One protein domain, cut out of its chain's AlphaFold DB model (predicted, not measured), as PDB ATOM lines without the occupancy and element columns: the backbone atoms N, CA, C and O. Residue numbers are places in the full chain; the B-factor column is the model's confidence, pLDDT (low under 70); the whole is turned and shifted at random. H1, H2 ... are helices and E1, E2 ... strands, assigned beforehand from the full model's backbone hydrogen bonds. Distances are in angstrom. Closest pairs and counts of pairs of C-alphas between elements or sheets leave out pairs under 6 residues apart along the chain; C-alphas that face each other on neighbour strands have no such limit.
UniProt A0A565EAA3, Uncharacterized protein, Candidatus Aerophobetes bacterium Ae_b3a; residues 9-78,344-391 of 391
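This is residues 9 to 78 and 344 to 391 of the 391 residues of an uncharacterized protein of Candidatus Aerophobetes bacterium Ae_b3a (UniProt A0A565EAA3). A strongly twisted sheet of five strands makes the body, with helix H5 over one of its faces and the long helix H3 leading away from one end of it; H2 packs on residues 67 to 74 of H3, and residues 381 to 391 stick out as a tail. The short helices H1 and H4 only graze the sheet. The printed part has 118 residues, with five named helices and five named strands in the order E1 H1 H2 E2 E3 H3 H4 E4 E5 H5; the class is mixed, helices and strands. The sheet's order is E1 E3 E2 E4 E5, all antiparallel. The whole is elongated, 53 by 30 by 27 A, and only just compact, close to loose, with a radius of gyration of the C-alphas of 15.8 A.

The printed part begins at Lys 9, and E1 holds residues 12 to 18, 17.1 A from first to last C-alpha, with C-alpha 12 at (0.788, 6.261, 78.363). H1 is residues 25 to 28 and H2 residues 34 to 39. E2, residues 45 to 51, is 19.3 A long, and E3, residues 54 to 60, is 19.9 A long. H3, residues 61 to 77, follows with no residue between; it is the longest helix, 24.2 A, and its C-alpha 77 is at (24.288, -5.570, 90.635). After the cut come H4, residues 344 to 350, E4, residues 353 to 357, 12.8 A long, and E5, residues 363 to 365. H5, residues 368 to 377, is 14.2 A long and ends with C-alpha 377 at (-6.126, 16.480, 75.359).

E3 and E2 form a hairpin at 157 degrees, with N 47 and O 58 2.9 A apart, within hydrogen-bond range. E1, an edge strand, is the antiparallel neighbour of E3 at 153 degrees, with N 15 and O 57 at 2.8 A. E2 and E4 are antiparallel at 169 degrees, with N 46 and O 356 at 2.9 A. E4 and E5, the other edge strand, form a hairpin at 153 degrees, with N 353 and O 365 at 2.8 A. E1, H1 H2 and E2 form a split strand-helix-strand unit, two strands running the same way with E3 between them in the sheet; its crossover is right-handed. Three layers are present, with H3 and H5 on opposite faces of the sheet. H5 is over E4 at a height over the sheet of 9.1 A and runs slantwise to the strands, at 36 degrees to E4 on the local plane; the closest C-alphas of H5 and E4 are those of Ile 371 and Leu 353, 6.3 A apart. H3 is over E1 and E3 and stands up from the sheet at 76 degrees. The closest C-alphas of H3 and E1 are those of Gly 61 and Ala 13, 4.7 A apart. H2, not on the sheet, touches H3 at Leu 39 and Ala 70, their closest C-alphas, 5.9 A apart; the helices are only just about perpendicular, at 71 degrees. H1 only grazes the sheet with residues 25 to 28. H4 only just is on the sheet, with 5 pairs of C-alphas within 10 A, and only grazes it. H3 and H5 are apart. In H2, H3 and H5 every O i to N i+4 pair is within hydrogen-bond range, in H4 2 of 3, and H1 is too short for such a pair.

The C-alphas of Gly 77 and Phe 391, the two farthest apart, are 53.3 A apart. Residues 79 to 343 are not printed, and C-alphas 78 and 344 are 48.4 A apart across the cut. Of the links that are printed whole, none is long; that from E1 to H1 is short and the others are tight. Residues 381 to 391 stand free, and Phe 391 is the chain's last residue. The mean pLDDT of the printed part is 81.6; it is under 70 at residues 26 to 37, 360 to 361 and 379 to 391.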
ATOM      1  N   LYS A   9       3.962  15.602  75.425       85.62
ATOM      2  CA  LYS A   9       2.990  14.529  75.296       85.62
ATOM      3  C   LYS A   9       3.566  13.321  76.032       85.62
ATOM      4  O   LYS A   9       4.614  12.808  75.655       85.62
ATOM      5  N   VAL A  10       2.903  12.924  77.112       88.69
ATOM      6  CA  VAL A  10       3.226  11.694  77.838       88.69
ATOM      7  C   VAL A  10       2.728  10.533  76.985       88.69
ATOM      8  O   VAL A  10       1.565  10.533  76.580       88.69
ATOM      9  N   ASP A  11       3.610   9.586  76.682       92.19
ATOM     10  CA  ASP A  11       3.202   8.282  76.166       92.19
ATOM     11  C   ASP A  11       2.678   7.455  77.340       92.19
ATOM     12  O   ASP A  11       3.346   7.384  78.370       92.19
ATOM     13  N   TRP A  12       1.474   6.901  77.238       91.62
ATOM     14  CA  TRP A  12       0.788   6.261  78.363       91.62
ATOM     15  C   TRP A  12       0.743   4.746  78.174       91.62
ATOM     16  O   TRP A  12       0.192   4.258  77.191       91.62
ATOM     17  N   ALA A  13       1.245   3.999  79.155       92.19
ATOM     18  CA  ALA A  13       1.161   2.544  79.206       92.19
ATOM     19  C   ALA A  13       0.023   2.111  80.137       92.19
ATOM     20  O   ALA A  13       0.022   2.447  81.322       92.19
ATOM     21  N   LYS A  14      -0.948   1.355  79.607       93.56
ATOM     22  CA  LYS A  14      -1.994   0.721  80.420       93.56
ATOM     23  C   LYS A  14      -1.396  -0.459  81.185       93.56
ATOM     24  O   LYS A  14      -0.897  -1.390  80.564       93.56
ATOM     25  N   ILE A  15      -1.516  -0.445  82.508       90.50
ATOM     26  CA  ILE A  15      -0.959  -1.482  83.387       90.50
ATOM     27  C   ILE A  15      -2.019  -2.510  83.780       90.50
ATOM     28  O   ILE A  15      -1.814  -3.710  83.637       90.50
ATOM     29  N   LEU A  16      -3.180  -2.059  84.270       92.19
ATOM     30  CA  LEU A  16      -4.250  -2.957  84.717       92.19
ATOM     31  C   LEU A  16      -5.629  -2.292  84.708       92.19
ATOM     32  O   LEU A  16      -5.789  -1.117  84.375       92.19
ATOM     33  N   THR A  17      -6.658  -3.062  85.063       93.25
ATOM     34  CA  THR A  17      -8.024  -2.559  85.254       93.25
ATOM     35  C   THR A  17      -8.615  -3.111  86.545       93.25
ATOM     36  O   THR A  17      -8.785  -4.325  86.671       93.25
ATOM     37  N   ARG A  18      -8.945  -2.238  87.504       91.88
ATOM     38  CA  ARG A  18      -9.479  -2.619  88.825       91.88
ATOM     39  C   ARG A  18     -10.497  -1.611  89.349       91.88
ATOM     40  O   ARG A  18     -10.461  -0.443  88.988       91.88
ATOM     41  N   GLN A  19     -11.420  -2.083  90.181       92.31
ATOM     42  CA  GLN A  19     -12.301  -1.215  90.963       92.31
ATOM     43  C   GLN A  19     -11.487  -0.556  92.078       92.31
ATOM     44  O   GLN A  19     -10.631  -1.216  92.666       92.31
ATOM     45  N   ILE A  20     -11.717   0.736  92.302       91.88
ATOM     46  CA  ILE A  20     -10.999   1.560  93.278       91.88
ATOM     47  C   ILE A  20     -11.887   2.699  93.757       91.88
ATOM     48  O   ILE A  20     -12.788   3.130  93.036       91.88
ATOM     49  N   THR A  21     -11.541   3.249  94.918       93.69
ATOM     50  CA  THR A  21     -12.075   4.512  95.419       93.69
ATOM     51  C   THR A  21     -10.979   5.586  95.536       93.69
ATOM     52  O   THR A  21      -9.793   5.255  95.658       93.69
ATOM     53  N   PRO A  22     -11.345   6.885  95.544       92.50
ATOM     54  CA  PRO A  22     -10.419   7.997  95.779       92.50
ATOM     55  C   PRO A  22      -9.632   7.924  97.093       92.50
ATOM     56  O   PRO A  22      -8.590   8.556  97.198       92.50
ATOM     57  N   GLN A  23     -10.088   7.143  98.074       91.19
ATOM     58  CA  GLN A  23      -9.386   6.941  99.346       91.19
ATOM     59  C   GLN A  23      -8.032   6.245  99.199       91.19
ATOM     60  O   GLN A  23      -7.130   6.477  99.991       91.19
ATOM     61  N   ILE A  24      -7.876   5.369  98.208       82.69
ATOM     62  CA  ILE A  24      -6.681   4.518  98.100       82.69
ATOM     63  C   ILE A  24      -5.614   5.193  97.236       82.69
ATOM     64  O   ILE A  24      -4.420   5.031  97.451       82.69
ATOM     65  N   MET A  25      -6.040   5.952  96.231       75.44
ATOM     66  CA  MET A  25      -5.185   6.282  95.095       75.44
ATOM     67  C   MET A  25      -4.189   7.427  95.304       75.44
ATOM     68  O   MET A  25      -3.063   7.311  94.829       75.44
ATOM     69  N   PRO A  26      -4.522   8.515  96.015       65.38
ATOM     70  CA  PRO A  26      -3.564   9.588  96.256       65.38
ATOM     71  C   PRO A  26      -2.316   9.114  97.009       65.38
ATOM     72  O   PRO A  26      -1.213   9.559  96.698       65.38
ATOM     73  N   ILE A  27      -2.491   8.129  97.901       63.44
ATOM     74  CA  ILE A  27      -1.423   7.458  98.657       63.44
ATOM     75  C   ILE A  27      -0.387   6.842  97.701       63.44
ATOM     76  O   ILE A  27       0.817   6.938  97.897       63.44
ATOM     77  N   VAL A  28      -0.845   6.262  96.592       64.38
ATOM     78  CA  VAL A  28       0.016   5.492  95.680       64.38
ATOM     79  C   VAL A  28       0.682   6.344  94.606       64.38
ATOM     80  O   VAL A  28       1.640   5.923  93.961       64.38
ATOM     81  N   THR A  29       0.168   7.557  94.419       64.06
ATOM     82  CA  THR A  29       0.683   8.540  93.464       64.06
ATOM     83  C   THR A  29       1.728   9.484  94.062       64.06
ATOM     84  O   THR A  29       2.211  10.381  93.372       64.06
ATOM     85  N   SER A  30       2.070   9.310  95.342       65.25
ATOM     86  CA  SER A  30       2.957  10.209  96.077       65.25
ATOM     87  C   SER A  30       4.418  10.079  95.606       65.25
ATOM     88  O   SER A  30       5.007   8.997  95.687       65.25
ATOM     89  N   PRO A  31       5.076  11.175  95.172       58.97
ATOM     90  CA  PRO A  31       6.501  11.163  94.829       58.97
ATOM     91  C   PRO A  31       7.411  10.919  96.047       58.97
ATOM     92  O   PRO A  31       8.616  10.746  95.879       58.97
ATOM     93  N   LYS A  32       6.853  10.887  97.268       61.12
ATOM     94  CA  LYS A  32       7.576  10.612  98.520       61.12
ATOM     95  C   LYS A  32       7.897   9.134  98.738       61.12
ATOM     96  O   LYS A  32       8.534   8.802  99.733       61.12
ATOM     97  N   CYS A  33       7.488   8.252  97.831       63.88
ATOM     98  CA  CYS A  33       7.791   6.832  97.924       63.88
ATOM     99  C   CYS A  33       9.309   6.592  98.028       63.88
ATOM    100  O   CYS A  33      10.046   6.736  97.053       63.88
ATOM    101  N   TYR A  34       9.774   6.183  99.213       56.88
ATOM    102  CA  TYR A  34      11.183   5.944  99.549       56.88
ATOM    103  C   TYR A  34      11.907   5.030  98.541       56.88
ATOM    104  O   TYR A  34      13.076   5.242  98.207       56.88
ATOM    105  N   PHE A  35      11.206   4.054  97.958       59.94
ATOM    106  CA  PHE A  35      11.791   3.177  96.942       59.94
ATOM    107  C   PHE A  35      12.111   3.893  95.625       59.94
ATOM    108  O   PHE A  35      13.076   3.522  94.965       59.94
ATOM    109  N   PHE A  36      11.382   4.955  95.263       67.81
ATOM    110  CA  PHE A  36      11.728   5.768  94.093       67.81
ATOM    111  C   PHE A  36      13.044   6.515  94.309       67.81
ATOM    112  O   PHE A  36      13.851   6.608  93.385       67.81
ATOM    113  N   SER A  37      13.322   6.954  95.541       66.94
ATOM    114  CA  SER A  37      14.646   7.483  95.882       66.94
ATOM    115  C   SER A  37      15.740   6.407  95.907       66.94
ATOM    116  O   SER A  37      16.868   6.692  95.517       66.94
ATOM    117  N   ALA A  38      15.423   5.162  96.290       73.25
ATOM    118  CA  ALA A  38      16.401   4.070  96.379       73.25
ATOM    119  C   ALA A  38      16.738   3.404  95.024       73.25
ATOM    120  O   ALA A  38      17.886   3.003  94.788       73.25
ATOM    121  N   LEU A  39      15.746   3.275  94.137       80.88
ATOM    122  CA  LEU A  39      15.916   2.786  92.764       80.88
ATOM    123  C   LEU A  39      16.387   3.887  91.808       80.88
ATOM    124  O   LEU A  39      16.977   3.579  90.778       80.88
ATOM    125  N   GLY A  40      16.126   5.155  92.137       83.62
ATOM    126  CA  GLY A  40      16.371   6.287  91.243       83.62
ATOM    127  C   GLY A  40      15.362   6.396  90.093       83.62
ATOM    128  O   GLY A  40      15.578   7.182  89.175       83.62
ATOM    129  N   ALA A  41      14.271   5.625  90.135       85.88
ATOM    130  CA  ALA A  41      13.211   5.607  89.131       85.88
ATOM    131  C   ALA A  41      11.840   5.474  89.807       85.88
ATOM    132  O   ALA A  41      11.707   4.759  90.797       85.88
ATOM    133  N   GLY A  42      10.825   6.154  89.269       84.12
ATOM    134  CA  GLY A  42       9.460   6.157  89.796       84.12
ATOM    135  C   GLY A  42       8.459   6.803  88.844       84.12
ATOM    136  O   GLY A  42       8.834   7.267  87.767       84.12
ATOM    137  N   PHE A  43       7.189   6.850  89.247       86.38
ATOM    138  CA  PHE A  43       6.094   7.302  88.383       86.38
ATOM    139  C   PHE A  43       5.637   8.709  88.755       86.38
ATOM    140  O   PHE A  43       4.944   8.909  89.754       86.38
ATOM    141  N   LYS A  44       5.993   9.688  87.926       86.75
ATOM    142  CA  LYS A  44       5.513  11.070  88.061       86.75
ATOM    143  C   LYS A  44       4.236  11.299  87.262       86.75
ATOM    144  O   LYS A  44       3.499  12.246  87.520       86.75
ATOM    145  N   ASN A  45       3.983  10.467  86.258       88.81
ATOM    146  CA  ASN A  45       2.813  10.546  85.406       88.81
ATOM    147  C   ASN A  45       1.943   9.315  85.637       88.81
ATOM    148  O   ASN A  45       2.266   8.218  85.187       88.81
ATOM    149  N   GLN A  46       0.825   9.513  86.330       90.56
ATOM    150  CA  GLN A  46      -0.135   8.461  86.645       90.56
ATOM    151  C   GLN A  46      -1.542   8.949  86.325       90.56
ATOM    152  O   GLN A  46      -1.884  10.109  86.563       90.56
ATOM    153  N   MET A  47      -2.363   8.071  85.766       92.19
ATOM    154  CA  MET A  47      -3.725   8.409  85.395       92.19
ATOM    155  C   MET A  47      -4.649   7.212  85.543       92.19
ATOM    156  O   MET A  47      -4.324   6.099  85.135       92.19
ATOM    157  N   TYR A  48      -5.829   7.464  86.096       93.19
ATOM    158  CA  TYR A  48      -6.820   6.439  86.387       93.19
ATOM    159  C   TYR A  48      -8.116   6.826  85.707       93.19
ATOM    160  O   TYR A  48      -8.751   7.808  86.084       93.19
ATOM    161  N   VAL A  49      -8.462   6.088  84.658       94.06
ATOM    162  CA  VAL A  49      -9.566   6.433  83.761       94.06
ATOM    163  C   VAL A  49     -10.771   5.554  84.087       94.06
ATOM    164  O   VAL A  49     -10.624   4.329  84.093       94.06
ATOM    165  N   PRO A  50     -11.961   6.125  84.336       94.69
ATOM    166  CA  PRO A  50     -13.141   5.334  84.654       94.69
ATOM    167  C   PRO A  50     -13.591   4.498  83.447       94.69
ATOM    168  O   PRO A  50     -13.681   4.978  82.315       94.69
ATOM    169  N   ARG A  51     -13.906   3.225  83.699       93.56
ATOM    170  CA  ARG A  51     -14.427   2.239  82.742       93.56
ATOM    171  C   ARG A  51     -15.540   1.429  83.410       93.56
ATOM    172  O   ARG A  51     -15.314   0.353  83.972       93.56
ATOM    173  N   GLY A  52     -16.762   1.958  83.352       91.44
ATOM    174  CA  GLY A  52     -17.884   1.420  84.124       91.44
ATOM    175  C   GLY A  52     -17.610   1.560  85.624       91.44
ATOM    176  O   GLY A  52     -17.243   2.637  86.073       91.44
ATOM    177  N   ARG A  53     -17.726   0.465  86.387       89.44
ATOM    178  CA  ARG A  53     -17.393   0.428  87.830       89.44
ATOM    179  C   ARG A  53     -15.897   0.251  88.129       89.44
ATOM    180  O   ARG A  53     -15.497   0.190  89.285       89.44
ATOM    181  N   LYS A  54     -15.065   0.077  87.100       94.19
ATOM    182  CA  LYS A  54     -13.617  -0.125  87.241       94.19
ATOM    183  C   LYS A  54     -12.866   1.103  86.745       94.19
ATOM    184  O   LYS A  54     -13.441   1.967  86.098       94.19
ATOM    185  N   HIS A  55     -11.567   1.128  86.999       94.31
ATOM    186  CA  HIS A  55     -10.647   2.120  86.478       94.31
ATOM    187  C   HIS A  55      -9.508   1.422  85.752       94.31
ATOM    188  O   HIS A  55      -9.004   0.388  86.197       94.31
ATOM    189  N   GLU A  56      -9.122   1.980  84.616       95.06
ATOM    190  CA  GLU A  56      -7.915   1.613  83.892       95.06
ATOM    191  C   GLU A  56      -6.744   2.440  84.413       95.06
ATOM    192  O   GLU A  56      -6.854   3.655  84.557       95.06
ATOM    193  N   PHE A  57      -5.638   1.766  84.713       92.75
ATOM    194  CA  PHE A  57      -4.461   2.354  85.336       92.75
ATOM    195  C   PHE A  57      -3.432   2.612  84.246       92.75
ATOM    196  O   PHE A  57      -3.045   1.676  83.545       92.75
ATOM    197  N   TYR A  58      -2.991   3.856  84.123       92.94
ATOM    198  CA  TYR A  58      -2.001   4.285  83.151       92.94
ATOM    199  C   TYR A  58      -0.812   4.926  83.853       92.94
ATOM    200  O   TYR A  58      -0.998   5.812  84.688       92.94
ATOM    201  N   PHE A  59       0.392   4.533  83.455       91.62
ATOM    202  CA  PHE A  59       1.639   5.202  83.831       91.62
ATOM    203  C   PHE A  59       2.317   5.797  82.600       91.62
ATOM    204  O   PHE A  59       2.032   5.387  81.473       91.62
ATOM    205  N   GLY A  60       3.212   6.767  82.795       91.81
ATOM    206  CA  GLY A  60       4.095   7.209  81.719       91.81
ATOM    207  C   GLY A  60       4.909   6.020  81.203       91.81
ATOM    208  O   GLY A  60       5.653   5.414  81.962       91.81
ATOM    209  N   GLY A  61       4.783   5.672  79.923       92.75
ATOM    210  CA  GLY A  61       5.405   4.488  79.327       92.75
ATOM    211  C   GLY A  61       6.923   4.486  79.468       92.75
ATOM    212  O   GLY A  61       7.502   3.471  79.844       92.75
ATOM    213  N   LYS A  62       7.562   5.651  79.284       92.62
ATOM    214  CA  LYS A  62       8.996   5.809  79.564       92.62
ATOM    215  C   LYS A  62       9.320   5.560  81.042       92.62
ATOM    216  O   LYS A  62      10.276   4.863  81.333       92.62
ATOM    217  N   GLU A  63       8.524   6.097  81.965       91.44
ATOM    218  CA  GLU A  63       8.745   5.924  83.410       91.44
ATOM    219  C   GLU A  63       8.569   4.464  83.839       91.44
ATOM    220  O   GLU A  63       9.314   3.978  84.683       91.44
ATOM    221  N   TRP A  64       7.620   3.747  83.227       90.81
ATOM    222  CA  TRP A  64       7.454   2.306  83.409       90.81
ATOM    223  C   TRP A  64       8.676   1.518  82.930       90.81
ATOM    224  O   TRP A  64       9.166   0.659  83.661       90.81
ATOM    225  N   GLY A  65       9.204   1.852  81.748       92.12
ATOM    226  CA  GLY A  65      10.447   1.273  81.231       92.12
ATOM    227  C   GLY A  65      11.649   1.555  82.136       92.12
ATOM    228  O   GLY A  65      12.304   0.618  82.584       92.12
ATOM    229  N   ASP A  66      11.877   2.826  82.482       92.50
ATOM    230  CA  ASP A  66      12.972   3.263  83.360       92.50
ATOM    231  C   ASP A  66      12.905   2.563  84.735       92.50
ATOM    232  O   ASP A  66      13.929   2.176  85.301       92.50
ATOM    233  N   PHE A  67      11.698   2.380  85.284       90.75
ATOM    234  CA  PHE A  67      11.484   1.654  86.537       90.75
ATOM    235  C   PHE A  67      11.846   0.168  86.412       90.75
ATOM    236  O   PHE A  67      12.536  -0.363  87.283       90.75
ATOM    237  N   GLY A  68      11.438  -0.487  85.320       92.00
ATOM    238  CA  GLY A  68      11.823  -1.866  85.012       92.00
ATOM    239  C   GLY A  68      13.337  -2.047  84.921       92.00
ATOM    240  O   GLY A  68      13.903  -2.906  85.598       92.00
ATOM    241  N   GLU A  69      14.004  -1.185  84.154       94.00
ATOM    242  CA  GLU A  69      15.462  -1.186  84.004       94.00
ATOM    243  C   GLU A  69      16.182  -0.956  85.339       94.00
ATOM    244  O   GLU A  69      17.166  -1.632  85.640       94.00
ATOM    245  N   ALA A  70      15.685  -0.040  86.176       93.25
ATOM    246  CA  ALA A  70      16.268   0.223  87.489       93.25
ATOM    247  C   ALA A  70      16.174  -0.995  88.421       93.25
ATOM    248  O   ALA A  70      17.140  -1.304  89.122       93.25
ATOM    249  N   VAL A  71      15.040  -1.705  88.416       91.94
ATOM    250  CA  VAL A  71      14.867  -2.949  89.180       91.94
ATOM    251  C   VAL A  71      15.816  -4.030  88.662       91.94
ATOM    252  O   VAL A  71      16.551  -4.605  89.462       91.94
ATOM    253  N   ILE A  72      15.874  -4.261  87.346       93.69
ATOM    254  CA  ILE A  72      16.776  -5.258  86.739       93.69
ATOM    255  C   ILE A  72      18.235  -4.945  87.076       93.69
ATOM    256  O   ILE A  72      18.958  -5.814  87.552       93.69
ATOM    257  N   LYS A  73      18.657  -3.684  86.955       94.62
ATOM    258  CA  LYS A  73      20.018  -3.263  87.304       94.62
ATOM    259  C   LYS A  73      20.367  -3.542  88.770       94.62
ATOM    260  O   LYS A  73      21.516  -3.854  89.074       94.62
ATOM    261  N   LYS A  74      19.407  -3.412  89.694       94.25
ATOM    262  CA  LYS A  74      19.616  -3.781  91.104       94.25
ATOM    263  C   LYS A  74      19.762  -5.287  91.275       94.25
ATOM    264  O   LYS A  74      20.640  -5.704  92.017       94.25
ATOM    265  N   ILE A  75      18.950  -6.076  90.573       93.25
ATOM    266  CA  ILE A  75      19.051  -7.538  90.578       93.25
ATOM    267  C   ILE A  75      20.421  -7.998  90.059       93.25
ATOM    268  O   ILE A  75      21.060  -8.848  90.667       93.25
ATOM    269  N   GLU A  76      20.880  -7.433  88.944       92.00
ATOM    270  CA  GLU A  76      22.158  -7.797  88.322       92.00
ATOM    271  C   GLU A  76      23.370  -7.304  89.126       92.00
ATOM    272  O   GLU A  76      24.435  -7.918  89.083       92.00
ATOM    273  N   GLY A  77      23.222  -6.187  89.847       93.94
ATOM    274  CA  GLY A  77      24.288  -5.570  90.635       93.94
ATOM    275  C   GLY A  77      24.413  -6.068  92.077       93.94
ATOM    276  O   GLY A  77      25.428  -5.793  92.713       93.94
ATOM    277  N   ASP A  78      23.404  -6.764  92.604       93.81
ATOM    278  CA  ASP A  78      23.377  -7.287  93.971       93.81
ATOM    279  C   ASP A  78      22.622  -8.625  94.015       93.81
ATOM    280  O   ASP A  78      21.393  -8.680  93.962       93.81
ATOM    281  N   GLU A 344     -19.847  17.332  94.745       95.44
ATOM    282  CA  GLU A 344     -18.593  16.799  94.203       95.44
ATOM    283  C   GLU A 344     -18.424  15.317  94.578       95.44
ATOM    284  O   GLU A 344     -18.082  14.498  93.729       95.44
ATOM    285  N   ILE A 345     -18.758  14.933  95.816       96.50
ATOM    286  CA  ILE A 345     -18.747  13.524  96.245       96.50
ATOM    287  C   ILE A 345     -19.738  12.668  95.453       96.50
ATOM    288  O   ILE A 345     -19.381  11.585  94.987       96.50
ATOM    289  N   LYS A 346     -20.962  13.159  95.241       95.75
ATOM    290  CA  LYS A 346     -21.965  12.466  94.418       95.75
ATOM    291  C   LYS A 346     -21.527  12.308  92.968       95.75
ATOM    292  O   LYS A 346     -21.884  11.321  92.330       95.75
ATOM    293  N   ASP A 347     -20.783  13.268  92.432       95.38
ATOM    294  CA  ASP A 347     -20.236  13.157  91.084       95.38
ATOM    295  C   ASP A 347     -19.096  12.130  91.040       95.38
ATOM    296  O   ASP A 347     -19.116  11.259  90.169       95.38
ATOM    297  N   ARG A 348     -18.199  12.107  92.040       95.31
ATOM    298  CA  ARG A 348     -17.170  11.055  92.175       95.31
ATOM    299  C   ARG A 348     -17.770   9.650  92.284       95.31
ATOM    300  O   ARG A 348     -17.227   8.721  91.697       95.31
ATOM    301  N   GLN A 349     -18.899   9.488  92.977       94.81
ATOM    302  CA  GLN A 349     -19.620   8.208  93.069       94.81
ATOM    303  C   GLN A 349     -20.101   7.676  91.710       94.81
ATOM    304  O   GLN A 349     -20.239   6.465  91.539       94.81
ATOM    305  N   LYS A 350     -20.365   8.557  90.736       94.31
ATOM    306  CA  LYS A 350     -20.747   8.154  89.372       94.31
ATOM    307  C   LYS A 350     -19.518   7.783  88.555       94.31
ATOM    308  O   LYS A 350     -19.504   6.749  87.891       94.31
ATOM    309  N   HIS A 351     -18.517   8.657  88.574       92.56
ATOM    310  CA  HIS A 351     -17.245   8.473  87.893       92.56
ATOM    311  C   HIS A 351     -16.230   9.502  88.389       92.56
ATOM    312  O   HIS A 351     -16.557  10.659  88.655       92.56
ATOM    313  N   PHE A 352     -14.963   9.111  88.421       95.00
ATOM    314  CA  PHE A 352     -13.874  10.038  88.669       95.00
ATOM    315  C   PHE A 352     -12.652   9.647  87.843       95.00
ATOM    316  O   PHE A 352     -12.449   8.484  87.500       95.00
ATOM    317  N   LEU A 353     -11.841  10.642  87.512       93.94
ATOM    318  CA  LEU A 353     -10.516  10.480  86.943       93.94
ATOM    319  C   LEU A 353      -9.507  11.044  87.932       93.94
ATOM    320  O   LEU A 353      -9.692  12.145  88.443       93.94
ATOM    321  N   ILE A 354      -8.431  10.305  88.175       91.69
ATOM    322  CA  ILE A 354      -7.292  10.795  88.956       91.69
ATOM    323  C   ILE A 354      -6.140  11.030  87.992       91.69
ATOM    324  O   ILE A 354      -5.855  10.175  87.155       91.69
ATOM    325  N   LEU A 355      -5.498  12.190  88.101       89.88
ATOM    326  CA  LEU A 355      -4.344  12.578  87.301       89.88
ATOM    327  C   LEU A 355      -3.239  13.109  88.213       89.88
ATOM    328  O   LEU A 355      -3.422  14.124  88.882       89.88
ATOM    329  N   ALA A 356      -2.081  12.463  88.169       87.31
ATOM    330  CA  ALA A 356      -0.819  12.987  88.674       87.31
ATOM    331  C   ALA A 356       0.102  13.239  87.472       87.31
ATOM    332  O   ALA A 356       0.247  12.367  86.611       87.31
ATOM    333  N   LYS A 357       0.677  14.442  87.367       83.00
ATOM    334  CA  LYS A 357       1.555  14.813  86.248       83.00
ATOM    335  C   LYS A 357       2.791  15.562  86.739       83.00
ATOM    336  O   LYS A 357       2.718  16.736  87.090       83.00
ATOM    337  N   GLY A 358       3.954  14.930  86.648       80.19
ATOM    338  CA  GLY A 358       5.202  15.552  87.081       80.19
ATOM    339  C   GLY A 358       5.220  15.741  88.599       80.19
ATOM    340  O   GLY A 358       4.920  14.817  89.344       80.19
ATOM    341  N   GLU A 359       5.574  16.944  89.041       70.69
ATOM    342  CA  GLU A 359       5.523  17.356  90.454       70.69
ATOM    343  C   GLU A 359       4.226  18.118  90.789       70.69
ATOM    344  O   GLU A 359       4.081  18.651  91.888       70.69
ATOM    345  N   GLU A 360       3.281  18.203  89.842       65.94
ATOM    346  CA  GLU A 360       1.981  18.831  90.086       65.94
ATOM    347  C   GLU A 360       1.169  18.027  91.115       65.94
ATOM    348  O   GLU A 360       1.297  16.806  91.229       65.94
ATOM    349  N   GLN A 361       0.296  18.724  91.850       69.44
ATOM    350  CA  GLN A 361      -0.629  18.091  92.790       69.44
ATOM    351  C   GLN A 361      -1.568  17.113  92.074       69.44
ATOM    352  O   GLN A 361      -1.986  17.337  90.934       69.44
ATOM    353  N   ILE A 362      -1.931  16.046  92.782       83.12
ATOM    354  CA  ILE A 362      -2.920  15.066  92.336       83.12
ATOM    355  C   ILE A 362      -4.246  15.790  92.098       83.12
ATOM    356  O   ILE A 362      -4.790  16.434  92.995       83.12
ATOM    357  N   ARG A 363      -4.781  15.675  90.882       87.31
ATOM    358  CA  ARG A 363      -6.080  16.238  90.513       87.31
ATOM    359  C   ARG A 363      -7.105  15.127  90.383       87.31
ATOM    360  O   ARG A 363      -6.897  14.177  89.630       87.31
ATOM    361  N   ILE A 364      -8.239  15.305  91.050       90.44
ATOM    362  CA  ILE A 364      -9.428  14.476  90.855       90.44
ATOM    363  C   ILE A 364     -10.431  15.258  90.021       90.44
ATOM    364  O   ILE A 364     -10.717  16.420  90.305       90.44
ATOM    365  N   VAL A 365     -10.929  14.625  88.965       92.19
ATOM    366  CA  VAL A 365     -11.926  15.182  88.056       92.19
ATOM    367  C   VAL A 365     -13.157  14.294  88.102       92.19
ATOM    368  O   VAL A 365     -13.098  13.132  87.715       92.19
ATOM    369  N   SER A 366     -14.270  14.843  88.569       94.00
ATOM    370  CA  SER A 366     -15.541  14.134  88.743       94.00
ATOM    371  C   SER A 366     -16.544  14.426  87.623       94.00
ATOM    372  O   SER A 366     -17.441  13.629  87.389       94.00
ATOM    373  N   LYS A 367     -16.406  15.544  86.898       93.12
ATOM    374  CA  LYS A 367     -17.361  15.971  85.861       93.12
ATOM    375  C   LYS A 367     -17.092  15.293  84.524       93.12
ATOM    376  O   LYS A 367     -15.989  15.388  83.994       93.12
ATOM    377  N   GLU A 368     -18.120  14.691  83.928       90.69
ATOM    378  CA  GLU A 368     -17.980  13.866  82.720       90.69
ATOM    379  C   GLU A 368     -17.329  14.615  81.545       90.69
ATOM    380  O   GLU A 368     -16.366  14.128  80.947       90.69
ATOM    381  N   ASP A 369     -17.798  15.829  81.245       92.12
ATOM    382  CA  ASP A 369     -17.245  16.657  80.166       92.12
ATOM    383  C   ASP A 369     -15.768  16.987  80.386       92.12
ATOM    384  O   ASP A 369     -14.983  17.069  79.440       92.12
ATOM    385  N   GLU A 370     -15.369  17.172  81.642       92.12
ATOM    386  CA  GLU A 370     -13.993  17.470  82.003       92.12
ATOM    387  C   GLU A 370     -13.112  16.222  81.903       92.12
ATOM    388  O   GLU A 370     -12.025  16.302  81.332       92.12
ATOM    389  N   ILE A 371     -13.605  15.058  82.341       91.94
ATOM    390  CA  ILE A 371     -12.940  13.761  82.148       91.94
ATOM    391  C   ILE A 371     -12.684  13.525  80.654       91.94
ATOM    392  O   ILE A 371     -11.550  13.252  80.257       91.94
ATOM    393  N   ARG A 372     -13.708  13.704  79.806       90.12
ATOM    394  CA  ARG A 372     -13.590  13.562  78.344       90.12
ATOM    395  C   ARG A 372     -12.539  14.513  77.772       90.12
ATOM    396  O   ARG A 372     -11.694  14.089  76.984       90.12
ATOM    397  N   ARG A 373     -12.542  15.782  78.197       89.31
ATOM    398  CA  ARG A 373     -11.529  16.768  77.779       89.31
ATOM    399  C   ARG A 373     -10.123  16.353  78.202       89.31
ATOM    400  O   ARG A 373      -9.216  16.431  77.379       89.31
ATOM    401  N   VAL A 374      -9.932  15.901  79.444       87.69
ATOM    402  CA  VAL A 374      -8.626  15.444  79.945       87.69
ATOM    403  C   VAL A 374      -8.124  14.258  79.122       87.69
ATOM    404  O   VAL A 374      -6.989  14.292  78.658       87.69
ATOM    405  N   ILE A 375      -8.967  13.261  78.858       86.88
ATOM    406  CA  ILE A 375      -8.614  12.082  78.054       86.88
ATOM    407  C   ILE A 375      -8.174  12.477  76.634       86.88
ATOM    408  O   ILE A 375      -7.095  12.079  76.185       86.88
ATOM    409  N   VAL A 376      -8.973  13.305  75.946       84.50
ATOM    410  CA  VAL A 376      -8.704  13.733  74.562       84.50
ATOM    411  C   VAL A 376      -7.434  14.581  74.480       84.50
ATOM    412  O   VAL A 376      -6.557  14.304  73.662       84.50
ATOM    413  N   LEU A 377      -7.292  15.588  75.350       79.88
ATOM    414  CA  LEU A 377      -6.126  16.480  75.359       79.88
ATOM    415  C   LEU A 377      -4.821  15.743  75.668       79.88
ATOM    416  O   LEU A 377      -3.748  16.180  75.255       79.88
ATOM    417  N   ARG A 378      -4.894  14.631  76.403       76.88
ATOM    418  CA  ARG A 378      -3.726  13.828  76.778       76.88
ATOM    419  C   ARG A 378      -3.399  12.733  75.773       76.88
ATOM    420  O   ARG A 378      -2.455  11.983  76.000       76.88
ATOM    421  N   GLY A 379      -4.108  12.692  74.645       64.56
ATOM    422  CA  GLY A 379      -3.783  11.811  73.532       64.56
ATOM    423  C   GLY A 379      -3.966  10.332  73.851       64.56
ATOM    424  O   GLY A 379      -3.379   9.511  73.149       64.56
ATOM    425  N   ILE A 380      -4.779   9.991  74.859       62.91
ATOM    426  CA  ILE A 380      -5.290   8.630  74.996       62.91
ATOM    427  C   ILE A 380      -6.335   8.472  73.895       62.91
ATOM    428  O   ILE A 380      -7.519   8.772  74.066       62.91
ATOM    429  N   ILE A 381      -5.882   8.091  72.705       53.22
ATOM    430  CA  ILE A 381      -6.792   7.762  71.616       53.22
ATOM    431  C   ILE A 381      -7.364   6.392  71.955       53.22
ATOM    432  O   ILE A 381      -6.807   5.352  71.612       53.22
ATOM    433  N   PHE A 382      -8.487   6.394  72.664       52.69
ATOM    434  CA  PHE A 382      -9.350   5.233  72.681       52.69
ATOM    435  C   PHE A 382      -9.873   5.056  71.255       52.69
ATOM    436  O   PHE A 382     -10.595   5.914  70.746       52.69
ATOM    437  N   TYR A 383      -9.546   3.938  70.610       37.38
ATOM    438  CA  TYR A 383     -10.419   3.418  69.564       37.38
ATOM    439  C   TYR A 383     -11.739   3.052  70.254       37.38
ATOM    440  O   TYR A 383     -11.911   1.954  70.779       37.38
ATOM    441  N   VAL A 384     -12.642   4.029  70.359       34.25
ATOM    442  CA  VAL A 384     -13.983   3.843  70.906       34.25
ATOM    443  C   VAL A 384     -14.769   3.033  69.881       34.25
ATOM    444  O   VAL A 384     -15.430   3.589  69.011       34.25
ATOM    445  N   PHE A 385     -14.706   1.705  69.975       30.64
ATOM    446  CA  PHE A 385     -15.817   0.892  69.503       30.64
ATOM    447  C   PHE A 385     -16.979   1.120  70.469       30.64
ATOM    448  O   PHE A 385     -16.920   0.764  71.646       30.64
ATOM    449  N   SER A 386     -17.970   1.837  69.947       29.92
ATOM    450  CA  SER A 386     -19.398   1.779  70.240       29.92
ATOM    451  C   SER A 386     -19.776   1.171  71.591       29.92
ATOM    452  O   SER A 386     -19.747  -0.043  71.787       29.92
ATOM    453  N   ILE A 387     -20.231   2.031  72.501       30.92
ATOM    454  CA  ILE A 387     -21.050   1.642  73.649       30.92
ATOM    455  C   ILE A 387     -22.346   1.044  73.088       30.92
ATOM    456  O   ILE A 387     -23.269   1.763  72.715       30.92
ATOM    457  N   GLY A 388     -22.381  -0.280  72.970       26.42
ATOM    458  CA  GLY A 388     -23.604  -1.053  72.840       26.42
ATOM    459  C   GLY A 388     -24.094  -1.400  74.236       26.42
ATOM    460  O   GLY A 388     -23.502  -2.241  74.907       26.42
ATOM    461  N   LEU A 389     -25.150  -0.711  74.668       28.98
ATOM    462  CA  LEU A 389     -26.045  -1.154  75.731       28.98
ATOM    463  C   LEU A 389     -26.380  -2.636  75.543       28.98
ATOM    464  O   LEU A 389     -27.017  -2.964  74.551       28.98
ATOM    465  N   PHE A 390     -26.033  -3.484  76.505       26.28
ATOM    466  CA  PHE A 390     -26.870  -4.614  76.898       26.28
ATOM    467  C   PHE A 390     -26.687  -4.842  78.400       26.28
ATOM    468  O   PHE A 390     -25.561  -4.887  78.899       26.28
ATOM    469  N   PHE A 391     -27.834  -4.848  79.080       34.97
ATOM    470  CA  PHE A 391     -28.026  -5.217  80.480       34.97
ATOM    471  C   PHE A 391     -27.764  -6.704  80.704       34.97
ATOM    472  O   PHE A 391     -28.007  -7.482  79.753       34.97
TER     473      PHE A 391